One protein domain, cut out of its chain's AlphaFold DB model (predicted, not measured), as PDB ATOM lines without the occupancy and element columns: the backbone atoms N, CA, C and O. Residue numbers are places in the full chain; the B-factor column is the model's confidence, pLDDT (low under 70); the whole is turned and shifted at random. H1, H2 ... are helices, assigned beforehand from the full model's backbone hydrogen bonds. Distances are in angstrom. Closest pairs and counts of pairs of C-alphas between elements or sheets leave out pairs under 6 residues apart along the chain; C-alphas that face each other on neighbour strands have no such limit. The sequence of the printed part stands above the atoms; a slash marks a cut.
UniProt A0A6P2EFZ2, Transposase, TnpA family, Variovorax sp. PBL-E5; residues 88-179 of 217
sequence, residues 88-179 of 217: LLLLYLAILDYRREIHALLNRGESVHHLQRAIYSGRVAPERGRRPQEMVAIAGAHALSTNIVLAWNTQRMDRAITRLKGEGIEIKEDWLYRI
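AT A GLANCE: This is residues 88 to 179 of the 217 residues of the protein "Transposase, TnpA family" of Variovorax sp. PBL-E5 (UniProt A0A6P2EFZ2). Two long helices, H2 and H3, make an open, flat V: the last part of H2 meets the side of H3, short H1 turns a corner at H2's other end, and H4 folds back from H3's end into the V's mouth. The printed part has 92 residues, with four named helices, H1 to H4 in order, and no named strand: all helix. It is only just extended, close to loose, with a radius of gyration of the C-alphas of 18.9 A and spans of 54 by 44 by 18 A.

HOW THE PARTS SIT: Look first at H1, residues 88 to 94, which touches H2, residues 96 to 119, only at the corner; their closest C-alphas, Tyr 92 and Arg 99, are 5.4 A apart. With residues 112 to 119 alone, H2 touches H3, residues 132 to 166, at a steep tilt of 67 degrees, opposite ways; the closest C-alphas, Gln 116 and Thr 146, are 6.0 A apart. H4, residues 173 to 178, is apart from H3 and close to but not clearly touching H2. In H1, H2 and H3 every O i to N i+4 pair is within hydrogen-bond range, in H4 1 of 2.

IN THESE COORDINATES: Find C-alpha 88 at (10.193, -12.699, 11.822), where H1 begins. H2 runs 34.5 A; H3 runs 50.6 A to C-alpha 166 at (31.850, 26.264, 3.750).

THE WHOLE: The printed part has no cut. In the long link from H2 to H3, pLDDT is under 70 at residues 121 to 124, 126 and 128 to 129.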
ATOM      1  N   LEU A  88       9.088 -13.651  11.966       88.00
ATOM      2  CA  LEU A  88      10.193 -12.699  11.822       88.00
ATOM      3  C   LEU A  88      10.817 -12.739  10.420       88.00
ATOM      4  O   LEU A  88      11.125 -11.692   9.850       88.00
ATOM      5  N   LEU A  89      10.965 -13.927   9.828       90.31
ATOM      6  CA  LEU A  89      11.471 -14.076   8.463       90.31
ATOM      7  C   LEU A  89      10.490 -13.506   7.428       90.31
ATOM      8  O   LEU A  89      10.910 -12.845   6.480       90.31
ATOM      9  N   LEU A  90       9.186 -13.712   7.615       90.00
ATOM     10  CA  LEU A  90       8.159 -13.113   6.768       90.00
ATOM     11  C   LEU A  90       8.153 -11.589   6.895       90.00
ATOM     12  O   LEU A  90       8.108 -10.916   5.870       90.00
ATOM     13  N   LEU A  91       8.280 -11.033   8.103       86.81
ATOM     14  CA  LEU A  91       8.416  -9.586   8.314       86.81
ATOM     15  C   LEU A  91       9.659  -9.034   7.602       86.81
ATOM     16  O   LEU A  91       9.575  -8.029   6.898       86.81
ATOM     17  N   TYR A  92      10.789  -9.737   7.691       86.12
ATOM     18  CA  TYR A  92      12.014  -9.417   6.953       86.12
ATOM     19  C   TYR A  92      11.836  -9.438   5.422       86.12
ATOM     20  O   TYR A  92      12.357  -8.575   4.700       86.12
ATOM     21  N   LEU A  93      11.085 -10.407   4.897       88.56
ATOM     22  CA  LEU A  93      10.822 -10.538   3.462       88.56
ATOM     23  C   LEU A  93       9.735  -9.582   2.952       88.56
ATOM     24  O   LEU A  93       9.811  -9.146   1.804       88.56
ATOM     25  N   ALA A  94       8.753  -9.228   3.775       89.06
ATOM     26  CA  ALA A  94       7.629  -8.386   3.382       89.06
ATOM     27  C   ALA A  94       7.938  -6.889   3.525       89.06
ATOM     28  O   ALA A  94       7.516  -6.089   2.690       89.06
ATOM     29  N   ILE A  95       8.698  -6.501   4.553       88.81
ATOM     30  CA  ILE A  95       8.926  -5.096   4.898       88.81
ATOM     31  C   ILE A  95      10.315  -4.676   4.414       88.81
ATOM     32  O   ILE A  95      11.344  -4.984   5.021       88.81
ATOM     33  N   LEU A  96      10.351  -3.957   3.291       86.25
ATOM     34  CA  LEU A  96      11.605  -3.536   2.663       86.25
ATOM     35  C   LEU A  96      12.444  -2.624   3.569       86.25
ATOM     36  O   LEU A  96      13.668  -2.756   3.596       86.25
ATOM     37  N   ASP A  97      11.811  -1.720   4.313       83.38
ATOM     38  CA  ASP A  97      12.527  -0.790   5.189       83.38
ATOM     39  C   ASP A  97      13.144  -1.503   6.397       83.38
ATOM     40  O   ASP A  97      14.317  -1.285   6.692       83.38
ATOM     41  N   TYR A  98      12.432  -2.470   6.981       79.62
ATOM     42  CA  TYR A  98      12.965  -3.336   8.037       79.62
ATOM     43  C   TYR A  98      14.194  -4.128   7.561       79.62
ATOM     44  O   TYR A  98      15.225  -4.182   8.231       79.62
ATOM     45  N   ARG A  99      14.142  -4.676   6.340       85.44
ATOM     46  CA  ARG A  99      15.293  -5.347   5.718       85.44
ATOM     47  C   ARG A  99      16.488  -4.415   5.532       85.44
ATOM     48  O   ARG A  99      17.624  -4.805   5.802       85.44
ATOM     49  N   ARG A 100      16.250  -3.201   5.027       83.25
ATOM     50  CA  ARG A 100      17.304  -2.196   4.815       83.25
ATOM     51  C   ARG A 100      17.972  -1.820   6.128       83.25
ATOM     52  O   ARG A 100      19.196  -1.723   6.160       83.25
ATOM     53  N   GLU A 101      17.192  -1.646   7.188       81.81
ATOM     54  CA  GLU A 101      17.698  -1.320   8.516       81.81
ATOM     55  C   GLU A 101      18.562  -2.452   9.086       81.81
ATOM     56  O   GLU A 101      19.698  -2.207   9.496       81.81
ATOM     57  N   ILE A 102      18.102  -3.705   8.996       83.62
ATOM     58  CA  ILE A 102      18.895  -4.876   9.401       83.62
ATOM     59  C   ILE A 102      20.216  -4.944   8.629       83.62
ATOM     60  O   ILE A 102      21.275  -5.119   9.234       83.62
ATOM     61  N   HIS A 103      20.193  -4.765   7.306       82.81
ATOM     62  CA  HIS A 103      21.424  -4.744   6.517       82.81
ATOM     63  C   HIS A 103      22.335  -3.571   6.879       82.81
ATOM     64  O   HIS A 103      23.549  -3.743   6.916       82.81
ATOM     65  N   ALA A 104      21.789  -2.388   7.164       82.12
ATOM     66  CA  ALA A 104      22.585  -1.238   7.581       82.12
ATOM     67  C   ALA A 104      23.296  -1.503   8.919       82.12
ATOM     68  O   ALA A 104      24.494  -1.232   9.042       82.12
ATOM     69  N   LEU A 105      22.591  -2.090   9.890       81.06
ATOM     70  CA  LEU A 105      23.160  -2.505  11.174       81.06
ATOM     71  C   LEU A 105      24.238  -3.575  10.990       81.06
ATOM     72  O   LEU A 105      25.334  -3.443  11.543       81.06
ATOM     73  N   LEU A 106      23.964  -4.590  10.168       84.38
ATOM     74  CA  LEU A 106      24.914  -5.659   9.877       84.38
ATOM     75  C   LEU A 106      26.177  -5.117   9.197       84.38
ATOM     76  O   LEU A 106      27.280  -5.379   9.666       84.38
ATOM     77  N   ASN A 107      26.025  -4.290   8.161       84.88
ATOM     78  CA  ASN A 107      27.140  -3.670   7.444       84.88
ATOM     79  C   ASN A 107      27.991  -2.793   8.372       84.88
ATOM     80  O   ASN A 107      29.220  -2.766   8.257       84.88
ATOM     81  N   ARG A 108      27.361  -2.080   9.317       84.62
ATOM     82  CA  ARG A 108      28.078  -1.292  10.328       84.62
ATOM     83  C   ARG A 108      28.872  -2.202  11.271       84.62
ATOM     84  O   ARG A 108      30.050  -1.927  11.496       84.62
ATOM     85  N   GLY A 109      28.272  -3.288  11.759       85.50
ATOM     86  CA  GLY A 109      28.960  -4.288  12.581       85.50
ATOM     87  C   GLY A 109      30.137  -4.937  11.849       85.50
ATOM     88  O   GLY A 109      31.252  -4.978  12.369       85.50
ATOM     89  N   GLU A 110      29.934  -5.353  10.601       89.00
ATOM     90  CA  GLU A 110      30.973  -5.957   9.768       89.00
ATOM     91  C   GLU A 110      32.122  -4.983   9.487       89.00
ATOM     92  O   GLU A 110      33.291  -5.359   9.595       89.00
ATOM     93  N   SER A 111      31.817  -3.714   9.210       89.88
ATOM     94  CA  SER A 111      32.835  -2.679   9.007       89.88
ATOM     95  C   SER A 111      33.700  -2.477  10.254       89.88
ATOM     96  O   SER A 111      34.924  -2.369  10.149       89.88
ATOM     97  N   VAL A 112      33.092  -2.475  11.446       89.38
ATOM     98  CA  VAL A 112      33.824  -2.391  12.720       89.38
ATOM     99  C   VAL A 112      34.670  -3.643  12.945       89.38
ATOM    100  O   VAL A 112      35.838  -3.524  13.306       89.38
ATOM    101  N   HIS A 113      34.143  -4.837  12.668       89.62
ATOM    102  CA  HIS A 113      34.921  -6.075  12.748       89.62
ATOM    103  C   HIS A 113      36.086  -6.104  11.754       89.62
ATOM    104  O   HIS A 113      37.170  -6.608  12.054       89.62
ATOM    105  N   HIS A 114      35.901  -5.543  10.562       91.50
ATOM    106  CA  HIS A 114      36.965  -5.393   9.582       91.50
ATOM    107  C   HIS A 114      38.070  -4.458  10.101       91.50
ATOM    108  O   HIS A 114      39.246  -4.819  10.041       91.50
ATOM    109  N   LEU A 115      37.704  -3.321  10.704       90.94
ATOM    110  CA  LEU A 115      38.644  -2.407  11.362       90.94
ATOM    111  C   LEU A 115      39.389  -3.082  12.520       90.94
ATOM    112  O   LEU A 115      40.611  -3.016  12.602       90.94
ATOM    113  N   GLN A 116      38.663  -3.777  13.386       90.12
ATOM    114  CA  GLN A 116      39.205  -4.543  14.505       90.12
ATOM    115  C   GLN A 116      40.290  -5.537  14.069       90.12
ATOM    116  O   GLN A 116      41.349  -5.617  14.699       90.12
ATOM    117  N   ARG A 117      40.054  -6.267  12.972       88.12
ATOM    118  CA  ARG A 117      41.035  -7.194  12.378       88.12
ATOM    119  C   ARG A 117      42.230  -6.473  11.754       88.12
ATOM    120  O   ARG A 117      43.331  -7.016  11.745       88.12
ATOM    121  N   ALA A 118      42.038  -5.264  11.232       89.19
ATOM    122  CA  ALA A 118      43.130  -4.459  10.691       89.19
ATOM    123  C   ALA A 118      44.033  -3.881  11.793       89.19
ATOM    124  O   ALA A 118      45.256  -3.917  11.654       89.19
ATOM    125  N   ILE A 119      43.440  -3.409  12.897       87.25
ATOM    126  CA  ILE A 119      44.154  -2.919  14.089       87.25
ATOM    127  C   ILE A 119      44.977  -4.044  14.715       87.25
ATOM    128  O   ILE A 119      46.144  -3.853  15.053       87.25
ATOM    129  N   TYR A 120      44.377  -5.225  14.859       82.75
ATOM    130  CA  TYR A 120      45.039  -6.392  15.425       82.75
ATOM    131  C   TYR A 120      45.033  -7.543  14.423       82.75
ATOM    132  O   TYR A 120      44.116  -8.359  14.381       82.75
ATOM    133  N   SER A 121      46.086  -7.593  13.607       69.88
ATOM    134  CA  SER A 121      46.276  -8.622  12.573       69.88
ATOM    135  C   SER A 121      47.091  -9.836  13.046       69.88
ATOM    136  O   SER A 121      47.245 -10.806  12.303       69.88
ATOM    137  N   GLY A 122      47.630  -9.791  14.270       65.88
ATOM    138  CA  GLY A 122      48.445 -10.855  14.856       65.88
ATOM    139  C   GLY A 122      47.625 -11.916  15.595       65.88
ATOM    140  O   GLY A 122      46.452 -11.724  15.900       65.88
ATOM    141  N   ARG A 123      48.259 -13.047  15.922       64.06
ATOM    142  CA  ARG A 123      47.706 -14.005  16.892       64.06
ATOM    143  C   ARG A 123      48.094 -13.572  18.302       64.06
ATOM    144  O   ARG A 123      49.225 -13.133  18.516       64.06
ATOM    145  N   VAL A 124      47.189 -13.758  19.263       68.62
ATOM    146  CA  VAL A 124      47.553 -13.673  20.682       68.62
ATOM    147  C   VAL A 124      48.610 -14.745  20.937       68.62
ATOM    148  O   VAL A 124      48.410 -15.906  20.580       68.62
ATOM    149  N   ALA A 125      49.767 -14.342  21.473       71.25
ATOM    150  CA  ALA A 125      50.848 -15.275  21.771       71.25
ATOM    151  C   ALA A 125      50.312 -16.412  22.664       71.25
ATOM    152  O   ALA A 125      49.544 -16.108  23.575       71.25
ATOM    153  N   PRO A 126      50.720 -17.682  22.466       68.06
ATOM    154  CA  PRO A 126      50.169 -18.831  23.205       68.06
ATOM    155  C   PRO A 126      50.257 -18.704  24.734       68.06
ATOM    156  O   PRO A 126      49.530 -19.364  25.476       68.06
ATOM    157  N   GLU A 127      51.175 -17.862  25.197       73.81
ATOM    158  CA  GLU A 127      51.474 -17.588  26.598       73.81
ATOM    159  C   GLU A 127      50.553 -16.525  27.221       73.81
ATOM    160  O   GLU A 127      50.510 -16.403  28.441       73.81
ATOM    161  N   ARG A 128      49.798 -15.770  26.409       68.31
ATOM    162  CA  ARG A 128      48.854 -14.728  26.840       68.31
ATOM    163  C   ARG A 128      47.411 -15.132  26.546       68.31
ATOM    164  O   ARG A 128      47.139 -15.843  25.585       68.31
ATOM    165  N   GLY A 129      46.471 -14.638  27.352       69.88
ATOM    166  CA  GLY A 129      45.039 -14.874  27.135       69.88
ATOM    167  C   GLY A 129      44.563 -16.240  27.635       69.88
ATOM    168  O   GLY A 129      43.487 -16.689  27.259       69.88
ATOM    169  N   ARG A 130      45.354 -16.898  28.493       80.19
ATOM    170  CA  ARG A 130      44.964 -18.147  29.171       80.19
ATOM    171  C   ARG A 130      44.188 -17.891  30.459       80.19
ATOM    172  O   ARG A 130      43.439 -18.754  30.905       80.19
ATOM    173  N   ARG A 131      44.380 -16.718  31.074       86.38
ATOM    174  CA  ARG A 131      43.675 -16.307  32.295       86.38
ATOM    175  C   ARG A 131      42.482 -15.409  31.944       86.38
ATOM    176  O   ARG A 131      42.638 -14.533  31.092       86.38
ATOM    177  N   PRO A 132      41.339 -15.520  32.649       85.62
ATOM    178  CA  PRO A 132      40.173 -14.668  32.398       85.62
ATOM    179  C   PRO A 132      40.490 -13.166  32.451       85.62
ATOM    180  O   PRO A 132      40.072 -12.411  31.581       85.62
ATOM    181  N   GLN A 133      41.299 -12.734  33.423       88.06
ATOM    182  CA  GLN A 133      41.705 -11.330  33.560       88.06
ATOM    183  C   GLN A 133      42.550 -10.839  32.375       88.06
ATOM    184  O   GLN A 133      42.383  -9.708  31.925       88.06
ATOM    185  N   GLU A 134      43.425 -11.689  31.827       84.00
ATOM    186  CA  GLU A 134      44.226 -11.349  30.646       84.00
ATOM    187  C   GLU A 134      43.351 -11.223  29.400       84.00
ATOM    188  O   GLU A 134      43.540 -10.299  28.615       84.00
ATOM    189  N   MET A 135      42.371 -12.116  29.230       82.75
ATOM    190  CA  MET A 135      41.411 -12.019  28.131       82.75
ATOM    191  C   MET A 135      40.597 -10.728  28.205       82.75
ATOM    192  O   MET A 135      40.448 -10.053  27.189       82.75
ATOM    193  N   VAL A 136      40.117 -10.356  29.396       86.00
ATOM    194  CA  VAL A 136      39.395  -9.093  29.610       86.00
ATOM    195  C   VAL A 136      40.286  -7.897  29.279       86.00
ATOM    196  O   VAL A 136      39.842  -6.988  28.583       86.00
ATOM    197  N   ALA A 137      41.551  -7.907  29.706       86.00
ATOM    198  CA  ALA A 137      42.492  -6.833  29.395       86.00
ATOM    199  C   ALA A 137      42.781  -6.724  27.887       86.00
ATOM    200  O   ALA A 137      42.778  -5.622  27.341       86.00
ATOM    201  N   ILE A 138      42.984  -7.852  27.194       83.69
ATOM    202  CA  ILE A 138      43.215  -7.889  25.741       83.69
ATOM    203  C   ILE A 138      41.979  -7.391  24.986       83.69
ATOM    204  O   ILE A 138      42.100  -6.527  24.118       83.69
ATOM    205  N   ALA A 139      40.792  -7.893  25.333       85.69
ATOM    206  CA  ALA A 139      39.536  -7.473  24.719       85.69
ATOM    207  C   ALA A 139      39.258  -5.982  24.972       85.69
ATOM    208  O   ALA A 139      38.900  -5.254  24.048       85.69
ATOM    209  N   GLY A 140      39.491  -5.510  26.200       88.12
ATOM    210  CA  GLY A 140      39.343  -4.105  26.572       88.12
ATOM    211  C   GLY A 140      40.308  -3.191  25.818       88.12
ATOM    212  O   GLY A 140      39.889  -2.166  25.284       88.12
ATOM    213  N   ALA A 141      41.582  -3.577  25.698       89.31
ATOM    214  CA  ALA A 141      42.568  -2.832  24.918       89.31
ATOM    215  C   ALA A 141      42.198  -2.785  23.427       89.31
ATOM    216  O   ALA A 141      42.299  -1.736  22.792       89.31
ATOM    217  N   HIS A 142      41.721  -3.900  22.871       87.75
ATOM    218  CA  HIS A 142      41.292  -3.984  21.476       87.75
ATOM    219  C   HIS A 142      40.057  -3.120  21.188       87.75
ATOM    220  O   HIS A 142      40.035  -2.376  20.199       87.75
ATOM    221  N   ALA A 143      39.070  -3.137  22.087       88.25
ATOM    222  CA  ALA A 143      37.918  -2.244  22.034       88.25
ATOM    223  C   ALA A 143      38.348  -0.773  22.134       88.25
ATOM    224  O   ALA A 143      37.911   0.052  21.333       88.25
ATOM    225  N   LEU A 144      39.264  -0.448  23.053       91.44
ATOM    226  CA  LEU A 144      39.790   0.904  23.222       91.44
ATOM    227  C   LEU A 144      40.490   1.410  21.953       91.44
ATOM    228  O   LEU A 144      40.174   2.498  21.481       91.44
ATOM    229  N   SER A 145      41.402   0.628  21.365       91.50
ATOM    230  CA  SER A 145      42.088   1.012  20.123       91.50
ATOM    231  C   SER A 145      41.111   1.213  18.965       91.50
ATOM    232  O   SER A 145      41.244   2.177  18.212       91.50
ATOM    233  N   THR A 146      40.100   0.348  18.852       91.62
ATOM    234  CA  THR A 146      39.038   0.491  17.847       91.62
ATOM    235  C   THR A 146      38.272   1.794  18.048       91.62
ATOM    236  O   THR A 146      38.121   2.571  17.107       91.62
ATOM    237  N   ASN A 147      37.859   2.084  19.282       94.25
ATOM    238  CA  ASN A 147      37.113   3.293  19.615       94.25
ATOM    239  C   ASN A 147      37.925   4.569  19.372       94.25
ATOM    240  O   ASN A 147      37.367   5.554  18.897       94.25
ATOM    241  N   ILE A 148      39.238   4.553  19.627       94.62
ATOM    242  CA  ILE A 148      40.131   5.679  19.312       94.62
ATOM    243  C   ILE A 148      40.136   5.963  17.805       94.62
ATOM    244  O   ILE A 148      40.002   7.118  17.401       94.62
ATOM    245  N   VAL A 149      40.248   4.926  16.968       93.94
ATOM    246  CA  VAL A 149      40.212   5.093  15.506       93.94
ATOM    247  C   VAL A 149      38.856   5.624  15.048       93.94
ATOM    248  O   VAL A 149      38.812   6.571  14.263       93.94
ATOM    249  N   LEU A 150      37.755   5.064  15.561       93.81
ATOM    250  CA  LEU A 150      36.406   5.531  15.238       93.81
ATOM    251  C   LEU A 150      36.217   7.000  15.631       93.81
ATOM    252  O   LEU A 150      35.749   7.785  14.815       93.81
ATOM    253  N   ALA A 151      36.629   7.394  16.837       94.56
ATOM    254  CA  ALA A 151      36.531   8.774  17.306       94.56
ATOM    255  C   ALA A 151      37.348   9.738  16.432       94.56
ATOM    256  O   ALA A 151      36.851  10.796  16.040       94.56
ATOM    257  N   TRP A 152      38.579   9.359  16.077       95.56
ATOM    258  CA  TRP A 152      39.423  10.162  15.194       95.56
ATOM    259  C   TRP A 152      38.821  10.300  13.790       95.56
ATOM    260  O   TRP A 152      38.791  11.399  13.230       95.56
ATOM    261  N   ASN A 153      38.276   9.214  13.239       95.19
ATOM    262  CA  ASN A 153      37.583   9.233  11.956       95.19
ATOM    263  C   ASN A 153      36.328  10.109  12.002       95.19
ATOM    264  O   ASN A 153      36.153  10.931  11.109       95.19
ATOM    265  N   THR A 154      35.509  10.013  13.053       93.69
ATOM    266  CA  THR A 154      34.333  10.876  13.248       93.69
ATOM    267  C   THR A 154      34.731  12.350  13.284       93.69
ATOM    268  O   THR A 154      34.159  13.153  12.554       93.69
ATOM    269  N   GLN A 155      35.760  12.712  14.058       95.06
ATOM    270  CA  GLN A 155      36.253  14.092  14.110       95.06
ATOM    271  C   GLN A 155      36.760  14.572  12.741       95.06
ATOM    272  O   GLN A 155      36.570  15.727  12.361       95.06
ATOM    273  N   ARG A 156      37.429  13.701  11.982       94.12
ATOM    274  CA  ARG A 156      37.920  14.027  10.640       94.12
ATOM    275  C   ARG A 156      36.780  14.188   9.634       94.12
ATOM    276  O   ARG A 156      36.853  15.090   8.803       94.12
ATOM    277  N   MET A 157      35.759  13.335   9.707       92.56
ATOM    278  CA  MET A 157      34.549  13.429   8.891       92.56
ATOM    279  C   MET A 157      33.822  14.742   9.163       92.56
ATOM    280  O   MET A 157      33.523  15.453   8.213       92.56
ATOM    281  N   ASP A 158      33.633  15.098  10.435       92.69
ATOM    282  CA  ASP A 158      33.030  16.368  10.848       92.69
ATOM    283  C   ASP A 158      33.775  17.562  10.233       92.69
ATOM    284  O   ASP A 158      33.201  18.325   9.459       92.69
ATOM    285  N   ARG A 159      35.102  17.632  10.416       94.62
ATOM    286  CA  ARG A 159      35.935  18.685   9.805       94.62
ATOM    287  C   ARG A 159      35.823  18.735   8.279       94.62
ATOM    288  O   ARG A 159      35.817  19.822   7.706       94.62
ATOM    289  N   ALA A 160      35.774  17.581   7.612       92.88
ATOM    290  CA  ALA A 160      35.626  17.516   6.160       92.88
ATOM    291  C   ALA A 160      34.249  18.029   5.712       92.88
ATOM    292  O   ALA A 160      34.172  18.817   4.775       92.88
ATOM    293  N   ILE A 161      33.181  17.642   6.412       92.81
ATOM    294  CA  ILE A 161      31.809  18.088   6.148       92.81
ATOM    295  C   ILE A 161      31.684  19.597   6.365       92.81
ATOM    296  O   ILE A 161      31.151  20.286   5.497       92.81
ATOM    297  N   THR A 162      32.210  20.134   7.471       93.81
ATOM    298  CA  THR A 162      32.215  21.580   7.740       93.81
ATOM    299  C   THR A 162      32.930  22.344   6.631       93.81
ATOM    300  O   THR A 162      32.428  23.370   6.174       93.81
ATOM    301  N   ARG A 163      34.075  21.831   6.160       94.75
ATOM    302  CA  ARG A 163      34.825  22.454   5.065       94.75
ATOM    303  C   ARG A 163      34.024  22.472   3.765       94.75
ATOM    304  O   ARG A 163      33.892  23.529   3.164       94.75
ATOM    305  N   LEU A 164      33.448  21.336   3.371       93.81
ATOM    306  CA  LEU A 164      32.649  21.215   2.145       93.81
ATOM    307  C   LEU A 164      31.407  22.119   2.175       93.81
ATOM    308  O   LEU A 164      31.116  22.795   1.192       93.81
ATOM    309  N   LYS A 165      30.716  22.197   3.320       92.25
ATOM    310  CA  LYS A 165      29.600  23.135   3.511       92.25
ATOM    311  C   LYS A 165      30.061  24.594   3.377       92.25
ATOM    312  O   LYS A 165      29.367  25.390   2.754       92.25
ATOM    313  N   GLY A 166      31.238  24.937   3.908       93.69
ATOM    314  CA  GLY A 166      31.850  26.264   3.750       93.69
ATOM    315  C   GLY A 166      32.269  26.597   2.312       93.69
ATOM    316  O   GLY A 166      32.243  27.758   1.922       93.69
ATOM    317  N   GLU A 167      32.599  25.584   1.508       95.50
ATOM    318  CA  GLU A 167      32.877  25.697   0.067       95.50
ATOM    319  C   GLU A 167      31.588  25.804  -0.784       95.50
ATOM    320  O   GLU A 167      31.662  25.902  -2.007       95.50
ATOM    321  N   GLY A 168      30.403  25.801  -0.159       92.25
ATOM    322  CA  GLY A 168      29.107  25.895  -0.840       92.25
ATOM    323  C   GLY A 168      28.610  24.574  -1.436       92.25
ATOM    324  O   GLY A 168      27.655  24.574  -2.210       92.25
ATOM    325  N   ILE A 169      29.235  23.443  -1.092       92.19
ATOM    326  CA  ILE A 169      28.813  22.122  -1.560       92.19
ATOM    327  C   ILE A 169      27.650  21.638  -0.694       92.19
ATOM    328  O   ILE A 169      27.798  21.397   0.508       92.19
ATOM    329  N   GLU A 170      26.488  21.459  -1.317       87.94
ATOM    330  CA  GLU A 170      25.313  20.899  -0.658       87.94
ATOM    331  C   GLU A 170      25.496  19.390  -0.426       87.94
ATOM    332  O   GLU A 170      25.654  18.604  -1.363       87.94
ATOM    333  N   ILE A 171      25.469  18.973   0.842       87.06
ATOM    334  CA  ILE A 171      25.525  17.563   1.241       87.06
ATOM    335  C   ILE A 171      24.144  17.163   1.744       87.06
ATOM    336  O   ILE A 171      23.670  17.704   2.742       87.06
ATOM    337  N   LYS A 172      23.519  16.188   1.078       88.38
ATOM    338  CA  LYS A 172      22.229  15.636   1.507       88.38
ATOM    339  C   LYS A 172      22.381  14.905   2.840       88.38
ATOM    340  O   LYS A 172      23.244  14.036   2.972       88.38
ATOM    341  N   GLU A 173      21.487  15.183   3.782       83.62
ATOM    342  CA  GLU A 173      21.488  14.560   5.115       83.62
ATOM    343  C   GLU A 173      21.384  13.024   5.039       83.62
ATOM    344  O   GLU A 173      22.024  12.298   5.798       83.62
ATOM    345  N   ASP A 174      20.675  12.515   4.026       83.06
ATOM    346  CA  ASP A 174      20.508  11.079   3.782       83.06
ATOM    347  C   ASP A 174      21.837  10.356   3.480       83.06
ATOM    348  O   ASP A 174      21.977   9.155   3.715       83.06
ATOM    349  N   TRP A 175      22.846  11.075   2.975       83.31
ATOM    350  CA  TRP A 175      24.193  10.530   2.789       83.31
ATOM    351  C   TRP A 175      24.965  10.474   4.104       83.31
ATOM    352  O   TRP A 175      25.676   9.499   4.344       83.31
ATOM    353  N   LEU A 176      24.787  11.473   4.975       83.00
ATOM    354  CA  LEU A 176      25.421  11.517   6.295       83.00
ATOM    355  C   LEU A 176      24.947  10.365   7.184       83.00
ATOM    356  O   LEU A 176      25.750   9.766   7.895       83.00
ATOM    357  N   TYR A 177      23.674   9.987   7.070       79.75
ATOM    358  CA  TYR A 177      23.122   8.840   7.792       79.75
ATOM    359  C   TYR A 177      23.760   7.498   7.379       79.75
ATOM    360  O   TYR A 177      23.875   6.572   8.186       79.75
ATOM    361  N   ARG A 178      24.208   7.388   6.121       77.44
ATOM    362  CA  ARG A 178      24.714   6.140   5.523       77.44
ATOM    363  C   ARG A 178      26.228   5.965   5.636       77.44
ATOM    364  O   ARG A 178      26.717   4.847   5.479       77.44
ATOM    365  N   ILE A 179      26.978   7.034   5.898       82.75
ATOM    366  CA  ILE A 179      28.431   6.958   6.091       82.75
ATOM    367  C   ILE A 179      28.773   6.588   7.539       82.75
ATOM    368  O   ILE A 179      28.156   7.052   8.495       82.75
TER     369      ILE A 179